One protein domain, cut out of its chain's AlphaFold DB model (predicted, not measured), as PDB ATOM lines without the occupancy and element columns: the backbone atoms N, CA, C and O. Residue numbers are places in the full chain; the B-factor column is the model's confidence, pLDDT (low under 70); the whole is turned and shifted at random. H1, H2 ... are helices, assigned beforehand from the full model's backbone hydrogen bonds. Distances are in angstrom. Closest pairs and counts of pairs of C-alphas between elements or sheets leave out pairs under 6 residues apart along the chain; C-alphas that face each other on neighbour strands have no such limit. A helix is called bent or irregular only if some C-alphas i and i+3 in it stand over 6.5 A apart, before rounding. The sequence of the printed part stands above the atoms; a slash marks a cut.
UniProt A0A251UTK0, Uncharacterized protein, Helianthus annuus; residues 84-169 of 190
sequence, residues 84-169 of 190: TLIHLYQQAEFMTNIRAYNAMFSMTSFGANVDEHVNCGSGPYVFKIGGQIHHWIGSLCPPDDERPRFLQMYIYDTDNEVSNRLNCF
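Overview. This is residues 84 to 169 of the 190 residues of an uncharacterized protein of Helianthus annuus (UniProt A0A251UTK0). A loose, flat, open shape of two arms that leave a small pair of helices, H4 and H5. One arm is H1 and H2 one after the other, with the end of H2 near H5; the other is a long loop that goes out to little H3, turns at residues 120 to 125, which stick out, and comes back to H4. The printed part has 86 residues with five named helices, H1 to H5 in chain order, and no named strand; it is all helix by class, though the helices hold 38 of the 86 residues. It is loose, with a radius of gyration of the C-alphas of 16.8 A, and spans 45 by 39 by 18 A.

Along the chain. Find C-alpha 84 at (-6.248, -14.963, 35.768), where H1, residues 84 to 90, begins. H2, residues 92 to 104, runs 18.3 A and is irregular: C-alphas 96 and 99 are 8.0 A apart. Look next for H3, residues 116 to 119, and H4, residues 150 to 154. H5, residues 161 to 169, runs 13.5 A to C-alpha 169 at (5.488, 3.392, 25.904).

Arrangement. H1 and H2 are close but not clearly touching, with a steep tilt of 61 degrees, opposite ways; their closest C-alphas, of Tyr 89 and Met 95, are 6.3 A apart. H2 is close to H5 but not clearly touching, about perpendicular at 76 degrees; the closest C-alphas, of Met 104 and Arg 165, are 6.2 A apart. H4 and H5 touch, the closest C-alphas being those of Met 153 and Glu 161, 5.4 A apart. H3 touches no helix. In H1 every O i to N i+4 pair is within hydrogen-bond range, in H2 7 of 9, in H5 3 of 5, in H4 0 of 1, where 2 of 2 O i to N i+3 pairs are; H3 is too short for an O i to N i+4 pair.

Size, cuts and confidence. The two C-alphas farthest apart, of Ser 122 and Asp 144, are 47.1 A apart. The printed part has no cut; the links H2 to H3 and H3 to H4 are long. Look for pLDDT under 70 at residue 158 and residues 168 to 169.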
ATOM      1  N   THR A  84      -7.241 -15.724  36.537       91.12
ATOM      2  CA  THR A  84      -6.248 -14.963  35.768       91.12
ATOM      3  C   THR A  84      -6.049 -13.550  36.314       91.12
ATOM      4  O   THR A  84      -4.916 -13.132  36.525       91.12
ATOM      5  N   LEU A  85      -7.135 -12.837  36.632       90.06
ATOM      6  CA  LEU A  85      -7.049 -11.492  37.211       90.06
ATOM      7  C   LEU A  85      -6.448 -11.526  38.617       90.06
ATOM      8  O   LEU A  85      -5.632 -10.677  38.954       90.06
ATOM      9  N   ILE A  86      -6.810 -12.520  39.433       90.88
ATOM     10  CA  ILE A  86      -6.227 -12.679  40.773       90.88
ATOM     11  C   ILE A  86      -4.711 -12.895  40.672       90.88
ATOM     12  O   ILE A  86      -3.958 -12.231  41.378       90.88
ATOM     13  N   HIS A  87      -4.264 -13.785  39.782       92.06
ATOM     14  CA  HIS A  87      -2.843 -14.057  39.569       92.06
ATOM     15  C   HIS A  87      -2.086 -12.842  39.030       92.06
ATOM     16  O   HIS A  87      -0.970 -12.590  39.483       92.06
ATOM     17  N   LEU A  88      -2.696 -12.071  38.124       90.50
ATOM     18  CA  LEU A  88      -2.122 -10.839  37.580       90.50
ATOM     19  C   LEU A  88      -1.858  -9.803  38.684       90.50
ATOM     20  O   LEU A  88      -0.756  -9.278  38.783       90.50
ATOM     21  N   TYR A  89      -2.824  -9.576  39.583       91.19
ATOM     22  CA  TYR A  89      -2.670  -8.653  40.720       91.19
ATOM     23  C   TYR A  89      -1.678  -9.140  41.791       91.19
ATOM     24  O   TYR A  89      -1.258  -8.360  42.643       91.19
ATOM     25  N   GLN A  90      -1.296 -10.418  41.763       92.94
ATOM     26  CA  GLN A  90      -0.234 -10.963  42.611       92.94
ATOM     27  C   GLN A  90       1.163 -10.787  41.996       92.94
ATOM     28  O   GLN A  90       2.153 -10.945  42.710       92.94
ATOM     29  N   GLN A  91       1.270 -10.455  40.701       92.69
ATOM     30  CA  GLN A  91       2.561 -10.207  40.063       92.69
ATOM     31  C   GLN A  91       3.103  -8.832  40.466       92.69
ATOM     32  O   GLN A  91       2.470  -7.798  40.240       92.69
ATOM     33  N   ALA A  92       4.312  -8.808  41.030       92.12
ATOM     34  CA  ALA A  92       4.958  -7.568  41.457       92.12
ATOM     35  C   ALA A  92       5.244  -6.619  40.279       92.12
ATOM     36  O   ALA A  92       5.088  -5.407  40.420       92.12
ATOM     37  N   GLU A  93       5.615  -7.161  39.114       88.88
ATOM     38  CA  GLU A  93       5.845  -6.382  37.890       88.88
ATOM     39  C   GLU A  93       4.563  -5.682  37.427       88.88
ATOM     40  O   GLU A  93       4.571  -4.473  37.187       88.88
ATOM     41  N   PHE A  94       3.440  -6.409  37.402       88.25
ATOM     42  CA  PHE A  94       2.141  -5.830  37.074       88.25
ATOM     43  C   PHE A  94       1.767  -4.717  38.052       88.25
ATOM     44  O   PHE A  94       1.415  -3.623  37.625       88.25
ATOM     45  N   MET A  95       1.893  -4.957  39.361       91.50
ATOM     46  CA  MET A  95       1.557  -3.953  40.376       91.50
ATOM     47  C   MET A  95       2.464  -2.720  40.313       91.50
ATOM     48  O   MET A  95       1.985  -1.602  40.503       91.50
ATOM     49  N   THR A  96       3.748  -2.898  39.994       88.88
ATOM     50  CA  THR A  96       4.699  -1.791  39.797       88.88
ATOM     51  C   THR A  96       4.292  -0.923  38.603       88.88
ATOM     52  O   THR A  96       4.322   0.304  38.685       88.88
ATOM     53  N   ASN A  97       3.828  -1.553  37.523       85.75
ATOM     54  CA  ASN A  97       3.482  -0.892  36.265       85.75
ATOM     55  C   ASN A  97       1.970  -0.681  36.064       85.75
ATOM     56  O   ASN A  97       1.541  -0.279  34.983       85.75
ATOM     57  N   ILE A  98       1.139  -0.900  37.090       88.56
ATOM     58  CA  ILE A  98      -0.331  -0.934  36.962       88.56
ATOM     59  C   ILE A  98      -0.905   0.360  36.377       88.56
ATOM     60  O   ILE A  98      -1.897   0.338  35.654       88.56
ATOM     61  N   ARG A  99      -0.261   1.504  36.639       86.25
ATOM     62  CA  ARG A  99      -0.662   2.795  36.065       86.25
ATOM     63  C   ARG A  99      -0.441   2.847  34.555       86.25
ATOM     64  O   ARG A  99      -1.313   3.352  33.859       86.25
ATOM     65  N   ALA A 100       0.678   2.315  34.061       83.12
ATOM     66  CA  ALA A 100       0.962   2.237  32.630       83.12
ATOM     67  C   ALA A 100      -0.012   1.272  31.939       83.12
ATOM     68  O   ALA A 100      -0.611   1.631  30.927       83.12
ATOM     69  N   TYR A 101      -0.269   0.106  32.546       84.81
ATOM     70  CA  TYR A 101      -1.296  -0.818  32.061       84.81
ATOM     71  C   TYR A 101      -2.682  -0.164  32.013       84.81
ATOM     72  O   TYR A 101      -3.325  -0.180  30.972       84.81
ATOM     73  N   ASN A 102      -3.130   0.493  33.084       85.19
ATOM     74  CA  ASN A 102      -4.424   1.182  33.087       85.19
ATOM     75  C   ASN A 102      -4.479   2.331  32.067       85.19
ATOM     76  O   ASN A 102      -5.517   2.542  31.443       85.19
ATOM     77  N   ALA A 103      -3.373   3.053  31.865       80.38
ATOM     78  CA  ALA A 103      -3.284   4.113  30.866       80.38
ATOM     79  C   ALA A 103      -3.414   3.571  29.435       80.38
ATOM     80  O   ALA A 103      -4.075   4.207  28.616       80.38
ATOM     81  N   MET A 104      -2.866   2.382  29.151       77.94
ATOM     82  CA  MET A 104      -3.061   1.695  27.869       77.94
ATOM     83  C   MET A 104      -4.540   1.441  27.571       77.94
ATOM     84  O   MET A 104      -4.930   1.501  26.411       77.94
ATOM     85  N   PHE A 105      -5.368   1.209  28.592       77.88
ATOM     86  CA  PHE A 105      -6.807   0.997  28.414       77.88
ATOM     87  C   PHE A 105      -7.653   2.281  28.500       77.88
ATOM     88  O   PHE A 105      -8.885   2.220  28.516       77.88
ATOM     89  N   SER A 106      -7.023   3.459  28.579       77.38
ATOM     90  CA  SER A 106      -7.763   4.713  28.679       77.38
ATOM     91  C   SER A 106      -8.370   5.115  27.337       77.38
ATOM     92  O   SER A 106      -7.678   5.354  26.349       77.38
ATOM     93  N   MET A 107      -9.689   5.288  27.331       73.81
ATOM     94  CA  MET A 107     -10.456   5.781  26.183       73.81
ATOM     95  C   MET A 107     -10.342   7.296  25.980       73.81
ATOM     96  O   MET A 107     -10.847   7.846  25.005       73.81
ATOM     97  N   THR A 108      -9.735   8.018  26.914       73.75
ATOM     98  CA  THR A 108      -9.622   9.474  26.840       73.75
ATOM     99  C   THR A 108      -8.262   9.896  27.366       73.75
ATOM    100  O   THR A 108      -7.818   9.445  28.421       73.75
ATOM    101  N   SER A 109      -7.592  10.761  26.616       74.56
ATOM    102  CA  SER A 109      -6.381  11.447  27.045       74.56
ATOM    103  C   SER A 109      -6.700  12.910  27.331       74.56
ATOM    104  O   SER A 109      -7.718  13.445  26.888       74.56
ATOM    105  N   PHE A 110      -5.837  13.552  28.111       75.44
ATOM    106  CA  PHE A 110      -5.999  14.946  28.482       75.44
ATOM    107  C   PHE A 110      -4.781  15.738  28.012       75.44
ATOM    108  O   PHE A 110      -3.669  15.498  28.477       75.44
ATOM    109  N   GLY A 111      -4.987  16.669  27.082       74.19
ATOM    110  CA  GLY A 111      -3.962  17.628  26.683       74.19
ATOM    111  C   GLY A 111      -3.985  18.831  27.620       74.19
ATOM    112  O   GLY A 111      -5.010  19.500  27.736       74.19
ATOM    113  N   ALA A 112      -2.871  19.115  28.289       77.25
ATOM    114  CA  ALA A 112      -2.719  20.292  29.136       77.25
ATOM    115  C   ALA A 112      -1.318  20.883  28.977       77.25
ATOM    116  O   ALA A 112      -0.353  20.148  28.777       77.25
ATOM    117  N   ASN A 113      -1.207  22.205  29.109       75.94
ATOM    118  CA  ASN A 113       0.088  22.828  29.342       75.94
ATOM    119  C   ASN A 113       0.431  22.645  30.824       75.94
ATOM    120  O   ASN A 113      -0.280  23.166  31.687       75.94
ATOM    121  N   VAL A 114       1.446  21.831  31.107       76.62
ATOM    122  CA  VAL A 114       1.805  21.444  32.472       76.62
ATOM    123  C   VAL A 114       2.747  22.491  33.051       76.62
ATOM    124  O   VAL A 114       3.834  22.716  32.532       76.62
ATOM    125  N   ASP A 115       2.329  23.121  34.146       79.06
ATOM    126  CA  ASP A 115       3.204  23.980  34.940       79.06
ATOM    127  C   ASP A 115       4.005  23.119  35.928       79.06
ATOM    128  O   ASP A 115       3.515  22.735  36.994       79.06
ATOM    129  N   GLU A 116       5.242  22.782  35.560       79.56
ATOM    130  CA  GLU A 116       6.135  21.961  36.387       79.56
ATOM    131  C   GLU A 116       6.574  22.670  37.677       79.56
ATOM    132  O   GLU A 116       6.920  22.010  38.662       79.56
ATOM    133  N   HIS A 117       6.486  24.005  37.733       81.12
ATOM    134  CA  HIS A 117       6.913  24.785  38.897       81.12
ATOM    135  C   HIS A 117       6.011  24.590  40.124       81.12
ATOM    136  O   HIS A 117       6.408  24.905  41.248       81.12
ATOM    137  N   VAL A 118       4.809  24.033  39.941       81.75
ATOM    138  CA  VAL A 118       3.868  23.743  41.036       81.75
ATOM    139  C   VAL A 118       4.401  22.647  41.971       81.75
ATOM    140  O   VAL A 118       4.031  22.610  43.142       81.75
ATOM    141  N   ASN A 119       5.304  21.788  41.488       84.00
ATOM    142  CA  ASN A 119       5.813  20.629  42.227       84.00
ATOM    143  C   ASN A 119       7.211  20.836  42.841       84.00
ATOM    144  O   ASN A 119       7.864  19.872  43.227       84.00
ATOM    145  N   CYS A 120       7.682  22.079  42.987       78.94
ATOM    146  CA  CYS A 120       9.016  22.385  43.529       78.94
ATOM    147  C   CYS A 120       9.142  22.300  45.071       78.94
ATOM    148  O   CYS A 120      10.099  22.829  45.635       78.94
ATOM    149  N   GLY A 121       8.195  21.673  45.775       81.44
ATOM    150  CA  GLY A 121       8.183  21.562  47.241       81.44
ATOM    151  C   GLY A 121       8.174  20.117  47.741       81.44
ATOM    152  O   GLY A 121       8.030  19.180  46.969       81.44
ATOM    153  N   SER A 122       8.265  19.926  49.060       82.12
ATOM    154  CA  SER A 122       8.163  18.608  49.716       82.12
ATOM    155  C   SER A 122       6.724  18.084  49.854       82.12
ATOM    156  O   SER A 122       6.477  17.123  50.583       82.12
ATOM    157  N   GLY A 123       5.761  18.740  49.206       81.69
ATOM    158  CA  GLY A 123       4.355  18.357  49.240       81.69
ATOM    159  C   GLY A 123       4.042  17.182  48.306       81.69
ATOM    160  O   GLY A 123       4.836  16.860  47.421       81.69
ATOM    161  N   PRO A 124       2.872  16.543  48.472       82.75
ATOM    162  CA  PRO A 124       2.368  15.570  47.508       82.75
ATOM    163  C   PRO A 124       2.294  16.167  46.099       82.75
ATOM    164  O   PRO A 124       1.999  17.352  45.947       82.75
ATOM    165  N   TYR A 125       2.519  15.340  45.077       84.81
ATOM    166  CA  TYR A 125       2.457  15.769  43.679       84.81
ATOM    167  C   TYR A 125       1.083  16.361  43.334       84.81
ATOM    168  O   TYR A 125       0.046  15.734  43.562       84.81
ATOM    169  N   VAL A 126       1.084  17.554  42.742       82.88
ATOM    170  CA  VAL A 126      -0.103  18.275  42.290       82.88
ATOM    171  C   VAL A 126      -0.076  18.390  40.770       82.88
ATOM    172  O   VAL A 126       0.810  19.016  40.187       82.88
ATOM    173  N   PHE A 127      -1.100  17.835  40.123       82.81
ATOM    174  CA  PHE A 127      -1.385  18.094  38.716       82.81
ATOM    175  C   PHE A 127      -2.398  19.238  38.613       82.81
ATOM    176  O   PHE A 127      -3.557  19.085  39.003       82.81
ATOM    177  N   LYS A 128      -1.957  20.403  38.131       80.94
ATOM    178  CA  LYS A 128      -2.790  21.608  38.037       80.94
ATOM    179  C   LYS A 128      -3.123  21.917  36.582       80.94
ATOM    180  O   LYS A 128      -2.232  22.094  35.762       80.94
ATOM    181  N   ILE A 129      -4.415  22.052  36.296       78.75
ATOM    182  CA  ILE A 129      -4.941  22.431  34.981       78.75
ATOM    183  C   ILE A 129      -5.766  23.707  35.157       78.75
ATOM    184  O   ILE A 129      -6.570  23.804  36.085       78.75
ATOM    185  N   GLY A 130      -5.564  24.688  34.280       79.31
ATOM    186  CA  GLY A 130      -6.334  25.932  34.253       79.31
ATOM    187  C   GLY A 130      -6.984  26.170  32.892       79.31
ATOM    188  O   GLY A 130      -6.455  25.749  31.867       79.31
ATOM    189  N   GLY A 131      -8.115  26.876  32.886       82.81
ATOM    190  CA  GLY A 131      -8.837  27.251  31.666       82.81
ATOM    191  C   GLY A 131     -10.048  26.369  31.357       82.81
ATOM    192  O   GLY A 131     -10.537  25.626  32.208       82.81
ATOM    193  N   GLN A 132     -10.571  26.500  30.137       81.50
ATOM    194  CA  GLN A 132     -11.738  25.749  29.683       81.50
ATOM    195  C   GLN A 132     -11.322  24.384  29.132       81.50
ATOM    196  O   GLN A 132     -10.573  24.289  28.159       81.50
ATOM    197  N   ILE A 133     -11.865  23.329  29.733       83.06
ATOM    198  CA  ILE A 133     -11.726  21.962  29.239       83.06
ATOM    199  C   ILE A 133     -12.700  21.781  28.075       83.06
ATOM    200  O   ILE A 133     -13.902  22.000  28.228       83.06
ATOM    201  N   HIS A 134     -12.184  21.386  26.917       82.62
ATOM    202  CA  HIS A 134     -12.988  21.006  25.763       82.62
ATOM    203  C   HIS A 134     -12.734  19.537  25.431       82.62
ATOM    204  O   HIS A 134     -11.610  19.049  25.535       82.62
ATOM    205  N   HIS A 135     -13.787  18.830  25.028       80.38
ATOM    206  CA  HIS A 135     -13.641  17.493  24.472       80.38
ATOM    207  C   HIS A 135     -13.251  17.613  23.004       80.38
ATOM    208  O   HIS A 135     -13.969  18.233  22.220       80.38
ATOM    209  N   TRP A 136     -12.129  16.998  22.636       75.12
ATOM    210  CA  TRP A 136     -11.732  16.853  21.243       75.12
ATOM    211  C   TRP A 136     -11.927  15.403  20.812       75.12
ATOM    212  O   TRP A 136     -11.184  14.511  21.217       75.12
ATOM    213  N   ILE A 137     -12.976  15.168  20.029       78.19
ATOM    214  CA  ILE A 137     -13.251  13.864  19.429       78.19
ATOM    215  C   ILE A 137     -12.625  13.896  18.036       78.19
ATOM    216  O   ILE A 137     -13.114  14.593  17.148       78.19
ATOM    217  N   GLY A 138     -11.500  13.200  17.883       75.06
ATOM    218  CA  GLY A 138     -10.840  13.034  16.591       75.06
ATOM    219  C   GLY A 138     -11.645  12.150  15.632       75.06
ATOM    220  O   GLY A 138     -12.676  11.583  15.992       75.06
ATOM    221  N   SER A 139     -11.147  12.012  14.401       79.94
ATOM    222  CA  SER A 139     -11.681  11.048  13.431       79.94
ATOM    223  C   SER A 139     -11.684   9.626  14.012       79.94
ATOM    224  O   SER A 139     -10.769   9.255  14.747       79.94
ATOM    225  N   LEU A 140     -12.691   8.821  13.667       81.25
ATOM    226  CA  LEU A 140     -12.776   7.411  14.074       81.25
ATOM    227  C   LEU A 140     -11.697   6.552  13.407       81.25
ATOM    228  O   LEU A 140     -11.156   5.651  14.040       81.25
ATOM    229  N   CYS A 141     -11.371   6.861  12.152       83.50
ATOM    230  CA  CYS A 141     -10.285   6.221  11.421       83.50
ATOM    231  C   CYS A 141      -9.047   7.128  11.432       83.50
ATOM    232  O   CYS A 141      -9.202   8.356  11.338       83.50
ATOM    233  N   PRO A 142      -7.836   6.558  11.538       81.56
ATOM    234  CA  PRO A 142      -6.619   7.319  11.316       81.56
ATOM    235  C   PRO A 142      -6.616   7.902   9.888       81.56
ATOM    236  O   PRO A 142      -7.169   7.282   8.977       81.56
ATOM    237  N   PRO A 143      -6.038   9.098   9.691       82.81
ATOM    238  CA  PRO A 143      -5.716   9.610   8.363       82.81
ATOM    239  C   PRO A 143      -4.816   8.644   7.585       82.81
ATOM    240  O   PRO A 143      -4.089   7.852   8.191       82.81
ATOM    241  N   ASP A 144      -4.825   8.753   6.258       79.88
ATOM    242  CA  ASP A 144      -3.904   8.006   5.402       79.88
ATOM    243  C   ASP A 144      -2.450   8.256   5.856       79.88
ATOM    244  O   ASP A 144      -2.070   9.389   6.154       79.88
ATOM    245  N   ASP A 145      -1.662   7.181   5.965       82.38
ATOM    246  CA  ASP A 145      -0.272   7.151   6.462       82.38
ATOM    247  C   ASP A 145      -0.052   7.478   7.957       82.38
ATOM    248  O   ASP A 145       1.090   7.468   8.432       82.38
ATOM    249  N   GLU A 146      -1.107   7.690   8.749       80.50
ATOM    250  CA  GLU A 146      -0.995   7.832  10.203       80.50
ATOM    251  C   GLU A 146      -1.323   6.534  10.955       80.50
ATOM    252  O   GLU A 146      -2.214   5.765  10.602       80.50
ATOM    253  N   ARG A 147      -0.620   6.298  12.070       76.56
ATOM    254  CA  ARG A 147      -0.952   5.194  12.982       76.56
ATOM    255  C   ARG A 147      -2.169   5.542  13.849       76.56
ATOM    256  O   ARG A 147      -2.273   6.694  14.286       76.56
ATOM    257  N   PRO A 148      -3.033   4.561  14.175       78.94
ATOM    258  CA  PRO A 148      -4.164   4.774  15.073       78.94
ATOM    259  C   PRO A 148      -3.695   5.205  16.469       78.94
ATOM    260  O   PRO A 148      -2.740   4.653  17.017       78.94
ATOM    261  N   ARG A 149      -4.383   6.189  17.061       75.56
ATOM    262  CA  ARG A 149      -4.116   6.698  18.419       75.56
ATOM    263  C   ARG A 149      -5.381   6.719  19.276       75.56
ATOM    264  O   ARG A 149      -6.494   6.861  18.773       75.56
ATOM    265  N   PHE A 150      -5.205   6.644  20.595       75.00
ATOM    266  CA  PHE A 150      -6.286   6.692  21.589       75.00
ATOM    267  C   PHE A 150      -7.419   5.696  21.262       75.00
ATOM    268  O   PHE A 150      -7.162   4.509  21.082       75.00
ATOM    269  N   LEU A 151      -8.659   6.181  21.134       76.56
ATOM    270  CA  LEU A 151      -9.841   5.393  20.774       76.56
ATOM    271  C   LEU A 151      -9.709   4.640  19.445       76.56
ATOM    272  O   LEU A 151     -10.287   3.566  19.307       76.56
ATOM    273  N   GLN A 152      -8.945   5.167  18.483       78.69
ATOM    274  CA  GLN A 152      -8.791   4.546  17.161       78.69
ATOM    275  C   GLN A 152      -8.121   3.169  17.256       78.69
ATOM    276  O   GLN A 152      -8.381   2.311  16.415       78.69
ATOM    277  N   MET A 153      -7.304   2.932  18.294       77.38
ATOM    278  CA  MET A 153      -6.644   1.640  18.515       77.38
ATOM    279  C   MET A 153      -7.641   0.496  18.742       77.38
ATOM    280  O   MET A 153      -7.305  -0.634  18.438       77.38
ATOM    281  N   TYR A 154      -8.851   0.788  19.234       76.38
ATOM    282  CA  TYR A 154      -9.897  -0.216  19.479       76.38
ATOM    283  C   TYR A 154     -10.815  -0.473  18.276       76.38
ATOM    284  O   TYR A 154     -11.627  -1.391  18.308       76.38
ATOM    285  N   ILE A 155     -10.779   0.394  17.259       78.69
ATOM    286  CA  ILE A 155     -11.780   0.413  16.175       78.69
ATOM    287  C   ILE A 155     -11.156   0.009  14.839       78.69
ATOM    288  O   ILE A 155     -11.807  -0.654  14.038       78.69
ATOM    289  N   TYR A 156      -9.922   0.445  14.580       75.56
ATOM    290  CA  TYR A 156      -9.300   0.320  13.264       75.56
ATOM    291  C   TYR A 156      -8.685  -1.062  13.008       75.56
ATOM    292  O   TYR A 156      -8.805  -1.582  11.905       75.56
ATOM    293  N   ASP A 157      -8.026  -1.642  14.015       73.69
ATOM    294  CA  ASP A 157      -7.308  -2.914  13.898       73.69
ATOM    295  C   ASP A 157      -7.201  -3.580  15.276       73.69
ATOM    296  O   ASP A 157      -6.325  -3.249  16.079       73.69
ATOM    297  N   THR A 158      -8.138  -4.486  15.552       69.69
ATOM    298  CA  THR A 158      -8.211  -5.234  16.813       69.69
ATOM    299  C   THR A 158      -7.040  -6.196  16.973       69.69
ATOM    300  O   THR A 158      -6.537  -6.367  18.081       69.69
ATOM    301  N   ASP A 159      -6.555  -6.774  15.869       78.00
ATOM    302  CA  ASP A 159      -5.510  -7.799  15.890       78.00
ATOM    303  C   ASP A 159      -4.154  -7.200  16.292       78.00
ATOM    304  O   ASP A 159      -3.362  -7.839  16.987       78.00
ATOM    305  N   ASN A 160      -3.899  -5.944  15.911       78.88
ATOM    306  CA  ASN A 160      -2.655  -5.238  16.227       78.88
ATOM    307  C   ASN A 160      -2.789  -4.192  17.351       78.88
ATOM    308  O   ASN A 160      -1.823  -3.474  17.630       78.88
ATOM    309  N   GLU A 161      -3.943  -4.093  18.024       77.12
ATOM    310  CA  GLU A 161      -4.217  -3.108  19.089       77.12
ATOM    311  C   GLU A 161      -3.126  -3.108  20.171       77.12
ATOM    312  O   GLU A 161      -2.609  -2.056  20.560       77.12
ATOM    313  N   VAL A 162      -2.751  -4.297  20.645       77.81
ATOM    314  CA  VAL A 162      -1.801  -4.484  21.750       77.81
ATOM    315  C   VAL A 162      -0.413  -3.984  21.363       77.81
ATOM    316  O   VAL A 162       0.181  -3.172  22.075       77.81
ATOM    317  N   SER A 163       0.079  -4.409  20.201       79.06
ATOM    318  CA  SER A 163       1.361  -3.966  19.650       79.06
ATOM    319  C   SER A 163       1.383  -2.451  19.441       79.06
ATOM    320  O   SER A 163       2.358  -1.783  19.791       79.06
ATOM    321  N   ASN A 164       0.287  -1.884  18.929       78.00
ATOM    322  CA  ASN A 164       0.141  -0.442  18.747       78.00
ATOM    323  C   ASN A 164       0.231   0.316  20.080       78.00
ATOM    324  O   ASN A 164       0.901   1.347  20.142       78.00
ATOM    325  N   ARG A 165      -0.359  -0.217  21.158       76.44
ATOM    326  CA  ARG A 165      -0.287   0.379  22.501       76.44
ATOM    327  C   ARG A 165       1.076   0.283  23.143       76.44
ATOM    328  O   ARG A 165       1.547   1.279  23.682       76.44
ATOM    329  N   LEU A 166       1.708  -0.885  23.089       77.69
ATOM    330  CA  LEU A 166       3.026  -1.087  23.690       77.69
ATOM    331  C   LEU A 166       4.056  -0.131  23.077       77.69
ATOM    332  O   LEU A 166       4.822   0.496  23.807       77.69
ATOM    333  N   ASN A 167       3.978   0.086  21.761       75.94
ATOM    334  CA  ASN A 167       4.830   1.037  21.053       75.94
ATOM    335  C   ASN A 167       4.701   2.487  21.559       75.94
ATOM    336  O   ASN A 167       5.658   3.250  21.435       75.94
ATOM    337  N   CYS A 168       3.565   2.888  22.146       66.94
ATOM    338  CA  CYS A 168       3.423   4.221  22.741       66.94
ATOM    339  C   CYS A 168       4.309   4.421  23.981       66.94
ATOM    340  O   CYS A 168       4.634   5.560  24.303       66.94
ATOM    341  N   PHE A 169       4.709   3.343  24.661       65.50
ATOM    342  CA  PHE A 169       5.488   3.392  25.904       65.50
ATOM    343  C   PHE A 169       6.964   3.011  25.708       65.50
ATOM    344  O   PHE A 169       7.783   3.256  26.591       65.50
TER     345      PHE A 169